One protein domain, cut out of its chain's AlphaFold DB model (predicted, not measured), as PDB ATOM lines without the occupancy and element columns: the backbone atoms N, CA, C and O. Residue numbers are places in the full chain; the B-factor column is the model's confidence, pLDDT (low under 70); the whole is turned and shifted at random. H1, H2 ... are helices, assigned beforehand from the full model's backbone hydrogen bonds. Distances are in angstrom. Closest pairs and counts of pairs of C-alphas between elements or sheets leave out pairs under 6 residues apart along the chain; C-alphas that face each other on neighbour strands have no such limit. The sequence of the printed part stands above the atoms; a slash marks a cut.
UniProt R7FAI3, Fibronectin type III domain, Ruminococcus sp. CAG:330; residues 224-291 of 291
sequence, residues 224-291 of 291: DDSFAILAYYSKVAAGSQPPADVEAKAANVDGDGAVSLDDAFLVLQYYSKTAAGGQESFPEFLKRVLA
ATOM      1  N   ASP A 224     156.579 189.794 127.001       94.56
ATOM      2  CA  ASP A 224     155.502 190.720 126.661       94.56
ATOM      3  C   ASP A 224     156.070 192.067 126.193       94.56
ATOM      4  O   ASP A 224     155.567 192.619 125.211       94.56
ATOM      5  N   ASP A 225     157.192 192.522 126.759       94.62
ATOM      6  CA  ASP A 225     157.921 193.704 126.276       94.62
ATOM      7  C   ASP A 225     158.428 193.529 124.846       94.62
ATOM      8  O   ASP A 225     158.239 194.393 123.988       94.62
ATOM      9  N   SER A 226     159.017 192.368 124.538       95.75
ATOM     10  CA  SER A 226     159.454 192.059 123.171       95.75
ATOM     11  C   SER A 226     158.272 192.086 122.194       95.75
ATOM     12  O   SER A 226     158.367 192.675 121.112       95.75
ATOM     13  N   PHE A 227     157.120 191.519 122.574       94.69
ATOM     14  CA  PHE A 227     155.910 191.597 121.753       94.69
ATOM     15  C   PHE A 227     155.371 193.024 121.612       94.69
ATOM     16  O   PHE A 227     154.907 193.382 120.523       94.69
ATOM     17  N   ALA A 228     155.455 193.843 122.659       94.75
ATOM     18  CA  ALA A 228     155.062 195.244 122.627       94.75
ATOM     19  C   ALA A 228     155.920 196.044 121.629       94.75
ATOM     20  O   ALA A 228     155.369 196.766 120.790       94.75
ATOM     21  N   ILE A 229     157.242 195.825 121.608       95.50
ATOM     22  CA  ILE A 229     158.161 196.421 120.620       95.50
ATOM     23  C   ILE A 229     157.791 195.984 119.196       95.50
ATOM     24  O   ILE A 229     157.682 196.813 118.289       95.50
ATOM     25  N   LEU A 230     157.525 194.691 118.977       94.44
ATOM     26  CA  LEU A 230     157.113 194.178 117.664       94.44
ATOM     27  C   LEU A 230     155.789 194.792 117.193       94.44
ATOM     28  O   LEU A 230     155.636 195.123 116.009       94.44
ATOM     29  N   ALA A 231     154.823 194.943 118.101       93.25
ATOM     30  CA  ALA A 231     153.541 195.574 117.819       93.25
ATOM     31  C   ALA A 231     153.719 197.058 117.471       93.25
ATOM     32  O   ALA A 231     153.136 197.524 116.485       93.25
ATOM     33  N   TYR A 232     154.563 197.772 118.222       94.25
ATOM     34  CA  TYR A 232     154.942 199.155 117.947       94.25
ATOM     35  C   TYR A 232     155.550 199.296 116.552       94.25
ATOM     36  O   TYR A 232     155.000 200.015 115.712       94.25
ATOM     37  N   TYR A 233     156.616 198.543 116.265       93.56
ATOM     38  CA  TYR A 233     157.289 198.550 114.968       93.56
ATOM     39  C   TYR A 233     156.302 198.271 113.827       93.56
ATOM     40  O   TYR A 233     156.239 199.019 112.851       93.56
ATOM     41  N   SER A 234     155.464 197.241 113.974       94.00
ATOM     42  CA  SER A 234     154.484 196.850 112.955       94.00
ATOM     43  C   SER A 234     153.462 197.953 112.668       94.00
ATOM     44  O   SER A 234     153.091 198.171 111.513       94.00
ATOM     45  N   LYS A 235     152.995 198.666 113.702       93.25
ATOM     46  CA  LYS A 235     152.049 199.782 113.556       93.25
ATOM     47  C   LYS A 235     152.692 200.977 112.867       93.25
ATOM     48  O   LYS A 235     152.109 201.492 111.911       93.25
ATOM     49  N   VAL A 236     153.889 201.365 113.302       91.38
ATOM     50  CA  VAL A 236     154.641 202.483 112.718       91.38
ATOM     51  C   VAL A 236     154.989 202.197 111.256       91.38
ATOM     52  O   VAL A 236     154.726 203.031 110.390       91.38
ATOM     53  N   ALA A 237     155.475 200.993 110.944       91.81
ATOM     54  CA  ALA A 237     155.779 200.567 109.577       91.81
ATOM     55  C   ALA A 237     154.535 200.548 108.668       91.81
ATOM     56  O   ALA A 237     154.629 200.827 107.473       91.81
ATOM     57  N   ALA A 238     153.355 200.267 109.230       92.94
ATOM     58  CA  ALA A 238     152.074 200.341 108.528       92.94
ATOM     59  C   ALA A 238     151.506 201.774 108.408       92.94
ATOM     60  O   ALA A 238     150.397 201.946 107.900       92.94
ATOM     61  N   GLY A 239     152.216 202.800 108.892       92.19
ATOM     62  CA  GLY A 239     151.751 204.192 108.903       92.19
ATOM     63  C   GLY A 239     150.596 204.454 109.876       92.19
ATOM     64  O   GLY A 239     149.849 205.416 109.703       92.19
ATOM     65  N   SER A 240     150.408 203.576 110.863       93.00
ATOM     66  CA  SER A 240     149.407 203.715 111.923       93.00
ATOM     67  C   SER A 240     150.022 204.316 113.185       93.00
ATOM     68  O   SER A 240     151.231 204.247 113.395       93.00
ATOM     69  N   GLN A 241     149.171 204.860 114.058       87.75
ATOM     70  CA  GLN A 241     149.596 205.299 115.385       87.75
ATOM     71  C   GLN A 241     150.141 204.095 116.183       87.75
ATOM     72  O   GLN A 241     149.499 203.033 116.160       87.75
ATOM     73  N   PRO A 242     151.291 204.236 116.868       86.31
ATOM     74  CA  PRO A 242     151.791 203.206 117.768       86.31
ATOM     75  C   PRO A 242     150.829 202.946 118.943       86.31
ATOM     76  O   PRO A 242     149.969 203.787 119.230       86.31
ATOM     77  N   PRO A 243     150.949 201.786 119.618       85.44
ATOM     78  CA  PRO A 243     150.236 201.522 120.866       85.44
ATOM     79  C   PRO A 243     150.515 202.619 121.910       85.44
ATOM     80  O   PRO A 243     151.625 203.143 121.973       85.44
ATOM     81  N   ALA A 244     149.496 203.010 122.680       81.69
ATOM     82  CA  ALA A 244     149.590 204.122 123.639       81.69
ATOM     83  C   ALA A 244     150.301 203.741 124.948       81.69
ATOM     84  O   ALA A 244     150.691 204.611 125.715       81.69
ATOM     85  N   ASP A 245     150.413 202.443 125.187       80.12
ATOM     86  CA  ASP A 245     151.037 201.770 126.318       80.12
ATOM     87  C   ASP A 245     152.522 201.460 126.087       80.12
ATOM     88  O   ASP A 245     153.162 200.921 126.975       80.12
ATOM     89  N   VAL A 246     153.072 201.806 124.918       79.69
ATOM     90  CA  VAL A 246     154.486 201.592 124.595       79.69
ATOM     91  C   VAL A 246     155.271 202.885 124.774       79.69
ATOM     92  O   VAL A 246     155.083 203.842 124.016       79.69
ATOM     93  N   GLU A 247     156.210 202.887 125.718       83.88
ATOM     94  CA  GLU A 247     157.193 203.963 125.854       83.88
ATOM     95  C   GLU A 247     158.331 203.767 124.840       83.88
ATOM     96  O   GLU A 247     159.173 202.875 124.963       83.88
ATOM     97  N   ALA A 248     158.369 204.608 123.803       85.44
ATOM     98  CA  ALA A 248     159.325 204.471 122.703       85.44
ATOM     99  C   ALA A 248     160.785 204.571 123.169       85.44
ATOM    100  O   ALA A 248     161.656 203.915 122.598       85.44
ATOM    101  N   LYS A 249     161.066 205.362 124.214       83.88
ATOM    102  CA  LYS A 249     162.418 205.450 124.774       83.88
ATOM    103  C   LYS A 249     162.818 204.194 125.563       83.88
ATOM    104  O   LYS A 249     164.002 203.871 125.593       83.88
ATOM    105  N   ALA A 250     161.858 203.478 126.152       87.06
ATOM    106  CA  ALA A 250     162.081 202.177 126.789       87.06
ATOM    107  C   ALA A 250     162.321 201.074 125.755       87.06
ATOM    108  O   ALA A 250     163.127 200.174 125.980       87.06
ATOM    109  N   ALA A 251     161.627 201.175 124.618       91.25
ATOM    110  CA  ALA A 251     161.678 200.220 123.520       91.25
ATOM    111  C   ALA A 251     162.960 200.300 122.676       91.25
ATOM    112  O   ALA A 251     163.342 199.297 122.092       91.25
ATOM    113  N   ASN A 252     163.612 201.463 122.595       91.88
ATOM    114  CA  ASN A 252     164.867 201.677 121.864       91.88
ATOM    115  C   ASN A 252     166.073 201.241 122.721       91.88
ATOM    116  O   ASN A 252     166.778 202.078 123.293       91.88
ATOM    117  N   VAL A 253     166.253 199.929 122.876       92.25
ATOM    118  CA  VAL A 253     167.207 199.315 123.812       92.25
ATOM    119  C   VAL A 253     168.640 199.285 123.293       92.25
ATOM    120  O   VAL A 253     169.567 199.219 124.101       92.25
ATOM    121  N   ASP A 254     168.851 199.347 121.977       92.00
ATOM    122  CA  ASP A 254     170.196 199.460 121.400       92.00
ATOM    123  C   ASP A 254     170.733 200.904 121.356       92.00
ATOM    124  O   ASP A 254     171.936 201.119 121.186       92.00
ATOM    125  N   GLY A 255     169.857 201.887 121.585       87.50
ATOM    126  CA  GLY A 255     170.208 203.300 121.631       87.50
ATOM    127  C   GLY A 255     170.443 203.943 120.261       87.50
ATOM    128  O   GLY A 255     170.978 205.052 120.221       87.50
ATOM    129  N   ASP A 256     170.049 203.311 119.151       89.75
ATOM    130  CA  ASP A 256     170.284 203.842 117.799       89.75
ATOM    131  C   ASP A 256     169.325 204.991 117.410       89.75
ATOM    132  O   ASP A 256     169.585 205.760 116.475       89.75
ATOM    133  N   GLY A 257     168.250 205.154 118.187       86.81
ATOM    134  CA  GLY A 257     167.254 206.214 118.056       86.81
ATOM    135  C   GLY A 257     166.004 205.796 117.280       86.81
ATOM    136  O   GLY A 257     165.135 206.642 117.041       86.81
ATOM    137  N   ALA A 258     165.887 204.528 116.889       90.94
ATOM    138  CA  ALA A 258     164.770 203.968 116.152       90.94
ATOM    139  C   ALA A 258     164.303 202.632 116.750       90.94
ATOM    140  O   ALA A 258     164.959 201.613 116.621       90.94
ATOM    141  N   VAL A 259     163.062 202.601 117.248       93.56
ATOM    142  CA  VAL A 259     162.437 201.350 117.707       93.56
ATOM    143  C   VAL A 259     162.264 200.370 116.540       93.56
ATOM    144  O   VAL A 259     161.459 200.599 115.624       93.56
ATOM    145  N   SER A 260     163.007 199.268 116.583       94.69
ATOM    146  CA  SER A 260     163.180 198.321 115.486       94.69
ATOM    147  C   SER A 260     162.949 196.860 115.905       94.69
ATOM    148  O   SER A 260     162.566 196.541 117.031       94.69
ATOM    149  N   LEU A 261     163.130 195.933 114.957       95.00
ATOM    150  CA  LEU A 261     163.092 194.496 115.252       95.00
ATOM    151  C   LEU A 261     164.320 194.036 116.051       95.00
ATOM    152  O   LEU A 261     164.232 193.021 116.746       95.00
ATOM    153  N   ASP A 262     165.438 194.755 115.943       96.12
ATOM    154  CA  ASP A 262     166.671 194.419 116.655       96.12
ATOM    155  C   ASP A 262     166.495 194.667 118.158       96.12
ATOM    156  O   ASP A 262     166.860 193.808 118.965       96.12
ATOM    157  N   ASP A 263     165.785 195.735 118.532       96.19
ATOM    158  CA  ASP A 263     165.383 195.999 119.915       96.19
ATOM    159  C   ASP A 263     164.551 194.859 120.512       96.19
ATOM    160  O   ASP A 263     164.861 194.317 121.577       96.19
ATOM    161  N   ALA A 264     163.510 194.435 119.787       96.12
ATOM    162  CA  ALA A 264     162.655 193.332 120.215       96.12
ATOM    163  C   ALA A 264     163.456 192.038 120.401       96.12
ATOM    164  O   ALA A 264     163.179 191.253 121.316       96.12
ATOM    165  N   PHE A 265     164.443 191.800 119.533       96.25
ATOM    166  CA  PHE A 265     165.308 190.631 119.603       96.25
ATOM    167  C   PHE A 265     166.291 190.701 120.780       96.25
ATOM    168  O   PHE A 265     166.580 189.670 121.387       96.25
ATOM    169  N   LEU A 266     166.792 191.884 121.143       97.19
ATOM    170  CA  LEU A 266     167.639 192.076 122.326       97.19
ATOM    171  C   LEU A 266     166.881 191.764 123.620       97.19
ATOM    172  O   LEU A 266     167.387 190.994 124.439       97.19
ATOM    173  N   VAL A 267     165.648 192.260 123.762       96.56
ATOM    174  CA  VAL A 267     164.777 191.938 124.907       96.56
ATOM    175  C   VAL A 267     164.482 190.436 124.967       96.56
ATOM    176  O   VAL A 267     164.677 189.795 126.001       96.56
ATOM    177  N   LEU A 268     164.126 189.819 123.835       95.62
ATOM    178  CA  LEU A 268     163.858 188.380 123.767       95.62
ATOM    179  C   LEU A 268     165.080 187.523 124.137       95.62
ATOM    180  O   LEU A 268     164.954 186.495 124.813       95.62
ATOM    181  N   GLN A 269     166.269 187.915 123.676       95.31
ATOM    182  CA  GLN A 269     167.520 187.240 124.018       95.31
ATOM    183  C   GLN A 269     167.826 187.353 125.512       95.31
ATOM    184  O   GLN A 269     168.237 186.359 126.120       95.31
ATOM    185  N   TYR A 270     167.614 188.534 126.099       95.56
ATOM    186  CA  TYR A 270     167.767 188.739 127.533       95.56
ATOM    187  C   TYR A 270     166.818 187.841 128.328       95.56
ATOM    188  O   TYR A 270     167.286 187.033 129.132       95.56
ATOM    189  N   TYR A 271     165.519 187.885 128.017       94.44
ATOM    190  CA  TYR A 271     164.509 187.023 128.632       94.44
ATOM    191  C   TYR A 271     164.869 185.533 128.513       94.44
ATOM    192  O   TYR A 271     164.819 184.778 129.481       94.44
ATOM    193  N   SER A 272     165.304 185.085 127.332       94.19
ATOM    194  CA  SER A 272     165.699 183.685 127.119       94.19
ATOM    195  C   SER A 272     166.861 183.268 128.026       94.19
ATOM    196  O   SER A 272     166.922 182.128 128.494       94.19
ATOM    197  N   LYS A 273     167.793 184.189 128.293       92.06
ATOM    198  CA  LYS A 273     168.937 183.946 129.168       92.06
ATOM    199  C   LYS A 273     168.549 183.947 130.644       92.06
ATOM    200  O   LYS A 273     169.018 183.071 131.374       92.06
ATOM    201  N   THR A 274     167.716 184.884 131.090       91.50
ATOM    202  CA  THR A 274     167.216 184.912 132.473       91.50
ATOM    203  C   THR A 274     166.361 183.676 132.761       91.50
ATOM    204  O   THR A 274     166.596 182.993 133.758       91.50
ATOM    205  N   ALA A 275     165.489 183.277 131.828       90.88
ATOM    206  CA  ALA A 275     164.698 182.045 131.904       90.88
ATOM    207  C   ALA A 275     165.561 180.766 131.964       90.88
ATOM    208  O   ALA A 275     165.171 179.778 132.586       90.88
ATOM    209  N   ALA A 276     166.759 180.781 131.369       92.50
ATOM    210  CA  ALA A 276     167.738 179.694 131.464       92.50
ATOM    211  C   ALA A 276     168.558 179.696 132.776       92.50
ATOM    212  O   ALA A 276     169.477 178.887 132.927       92.50
ATOM    213  N   GLY A 277     168.247 180.585 133.725       91.38
ATOM    214  CA  GLY A 277     168.944 180.719 135.007       91.38
ATOM    215  C   GLY A 277     170.105 181.718 134.999       91.38
ATOM    216  O   GLY A 277     170.910 181.727 135.931       91.38
ATOM    217  N   GLY A 278     170.222 182.554 133.963       89.31
ATOM    218  CA  GLY A 278     171.147 183.686 133.957       89.31
ATOM    219  C   GLY A 278     170.814 184.697 135.060       89.31
ATOM    220  O   GLY A 278     169.662 184.836 135.454       89.31
ATOM    221  N   GLN A 279     171.834 185.384 135.574       88.81
ATOM    222  CA  GLN A 279     171.711 186.369 136.666       88.81
ATOM    223  C   GLN A 279     172.297 187.737 136.286       88.81
ATOM    224  O   GLN A 279     172.544 188.563 137.155       88.81
ATOM    225  N   GLU A 280     172.592 187.955 135.002       89.69
ATOM    226  CA  GLU A 280     173.084 189.259 134.554       89.69
ATOM    227  C   GLU A 280     171.938 190.270 134.475       89.69
ATOM    228  O   GLU A 280     170.807 189.920 134.123       89.69
ATOM    229  N   SER A 281     172.241 191.525 134.796       89.19
ATOM    230  CA  SER A 281     171.296 192.630 134.626       89.19
ATOM    231  C   SER A 281     171.127 192.981 133.142       89.19
ATOM    232  O   SER A 281     172.008 192.700 132.321       89.19
ATOM    233  N   PHE A 282     169.998 193.594 132.773       90.62
ATOM    234  CA  PHE A 282     169.751 193.991 131.382       90.62
ATOM    235  C   PHE A 282     170.797 194.988 130.842       90.62
ATOM    236  O   PHE A 282     171.331 194.740 129.756       90.62
ATOM    237  N   PRO A 283     171.226 196.025 131.597       87.62
ATOM    238  CA  PRO A 283     172.300 196.912 131.147       87.62
ATOM    239  C   PRO A 283     173.634 196.187 130.895       87.62
ATOM    240  O   PRO A 283     174.337 196.481 129.926       87.62
ATOM    241  N   GLU A 284     173.991 195.202 131.729       88.50
ATOM    242  CA  GLU A 284     175.195 194.385 131.521       88.50
ATOM    243  C   GLU A 284     175.080 193.481 130.286       88.50
ATOM    244  O   GLU A 284     176.056 193.330 129.542       88.50
ATOM    245  N   PHE A 285     173.899 192.899 130.047       92.75
ATOM    246  CA  PHE A 285     173.605 192.131 128.837       92.75
ATOM    247  C   PHE A 285     173.814 192.988 127.584       92.75
ATOM    248  O   PHE A 285     174.568 192.579 126.696       92.75
ATOM    249  N   LEU A 286     173.211 194.181 127.533       91.81
ATOM    250  CA  LEU A 286     173.306 195.089 126.388       91.81
ATOM    251  C   LEU A 286     174.753 195.505 126.130       91.81
ATOM    252  O   LEU A 286     175.253 195.341 125.019       91.81
ATOM    253  N   LYS A 287     175.481 195.920 127.174       90.38
ATOM    254  CA  LYS A 287     176.900 196.293 127.066       90.38
ATOM    255  C   LYS A 287     177.773 195.176 126.487       90.38
ATOM    256  O   LYS A 287     178.765 195.457 125.829       90.38
ATOM    257  N   ARG A 288     177.441 193.910 126.751       92.19
ATOM    258  CA  ARG A 288     178.177 192.749 126.231       92.19
ATOM    259  C   ARG A 288     177.815 192.417 124.783       92.19
ATOM    260  O   ARG A 288     178.669 191.911 124.065       92.19
ATOM    261  N   VAL A 289     176.553 192.593 124.394       91.44
ATOM    262  CA  VAL A 289     176.048 192.207 123.064       91.44
ATOM    263  C   VAL A 289     176.273 193.307 122.022       91.44
ATOM    264  O   VAL A 289     176.455 192.984 120.853       91.44
ATOM    265  N   LEU A 290     176.304 194.572 122.447       88.38
ATOM    266  CA  LEU A 290     176.492 195.745 121.584       88.38
ATOM    267  C   LEU A 290     177.960 196.203 121.456       88.38
ATOM    268  O   LEU A 290     178.236 197.144 120.715       88.38
ATOM    269  N   ALA A 291     178.890 195.574 122.185       77.12
ATOM    270  CA  ALA A 291     180.332 195.851 122.115       77.12
ATOM    271  C   ALA A 291     181.011 195.157 120.926       77.12
ATOM    272  O   ALA A 291     181.914 195.787 120.328       77.12
TER     273      ALA A 291
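What this domain is: This is residues 224 to 291 of the 291 residues of the protein "Fibronectin type III domain" of Ruminococcus sp. CAG:330 (UniProt R7FAI3). Two long helices, H3 and H1, lie side by side and nearly in line with each other's direction, running opposite ways and slid along each other, with their early residues overlapping. The two short helices, H2 and H4, both lie to one side of this pair: H2 near H1, and H4 set steeply to H3 beside its middle, while residues 252 to 260 make a loop that joins H2 to H3. The printed part has 68 residues, with four named helices in the order H1, H2, H3, H4 and no named strand; the class is all helix, with 41 residues in named elements. The whole is compact, with a radius of gyration of the C-alphas of 12.4 A, and elongated in outline, spanning 38 by 23 by 15 A.

How they stand to each other: The longest helix, H3, residues 261 to 275, touches H1, residues 224 to 237, with 14 pairs of C-alphas within 8 A. The closest C-alphas of the two, those of Ser 226 and Ala 264, are 4.5 A apart. Their lines stand at a shallow tilt of 8 degrees, opposite ways. H4, residues 282 to 289, only just touches H3, with 3 pairs of C-alphas within 8 A, and H3 touches H4 with residues 266 to 270 alone. Their closest C-alphas, those of Tyr 270 and Phe 282, are 6.8 A apart. These two run opposite ways at a steep tilt of 68 degrees, only just short of about perpendicular. H2, residues 248 to 251, is close to H1 but not clearly touching; the C-alphas of Ile 229 and Ala 251, their closest, are 5.9 A apart. H2 is also close to H3 but not clearly touching, with Ala 251 and Asp 263 the closest C-alphas at 6.7 A. H4 is apart from H1 and from H2. In H1, H3 and H4 every pair of O i and N i+4 is within hydrogen-bond range, while H2 is too short for such a pair.

Where its parts are: H3 is 20.9 A from first to last C-alpha and begins with C-alpha 261 at (163.092, 194.496, 115.252). H1 is 19.7 A long and begins with C-alpha 224 at (155.502, 190.720, 126.661). H2 is 4.9 A long. H4 is 10.6 A long and ends with C-alpha 289 at (176.048, 192.207, 123.064).

The domain as a whole: The two C-alphas farthest apart, those of Gly 239 and Gly 277, are 39.1 A from each other. The links H1 to H2, H2 to H3 and H3 to H4 have 10, 9 and 6 residues, and each is short but not tight. The printed part has no cut and ends at Ala 291, the chain's last residue. The mean pLDDT of the printed part is 91.2, and no printed residue is under 70.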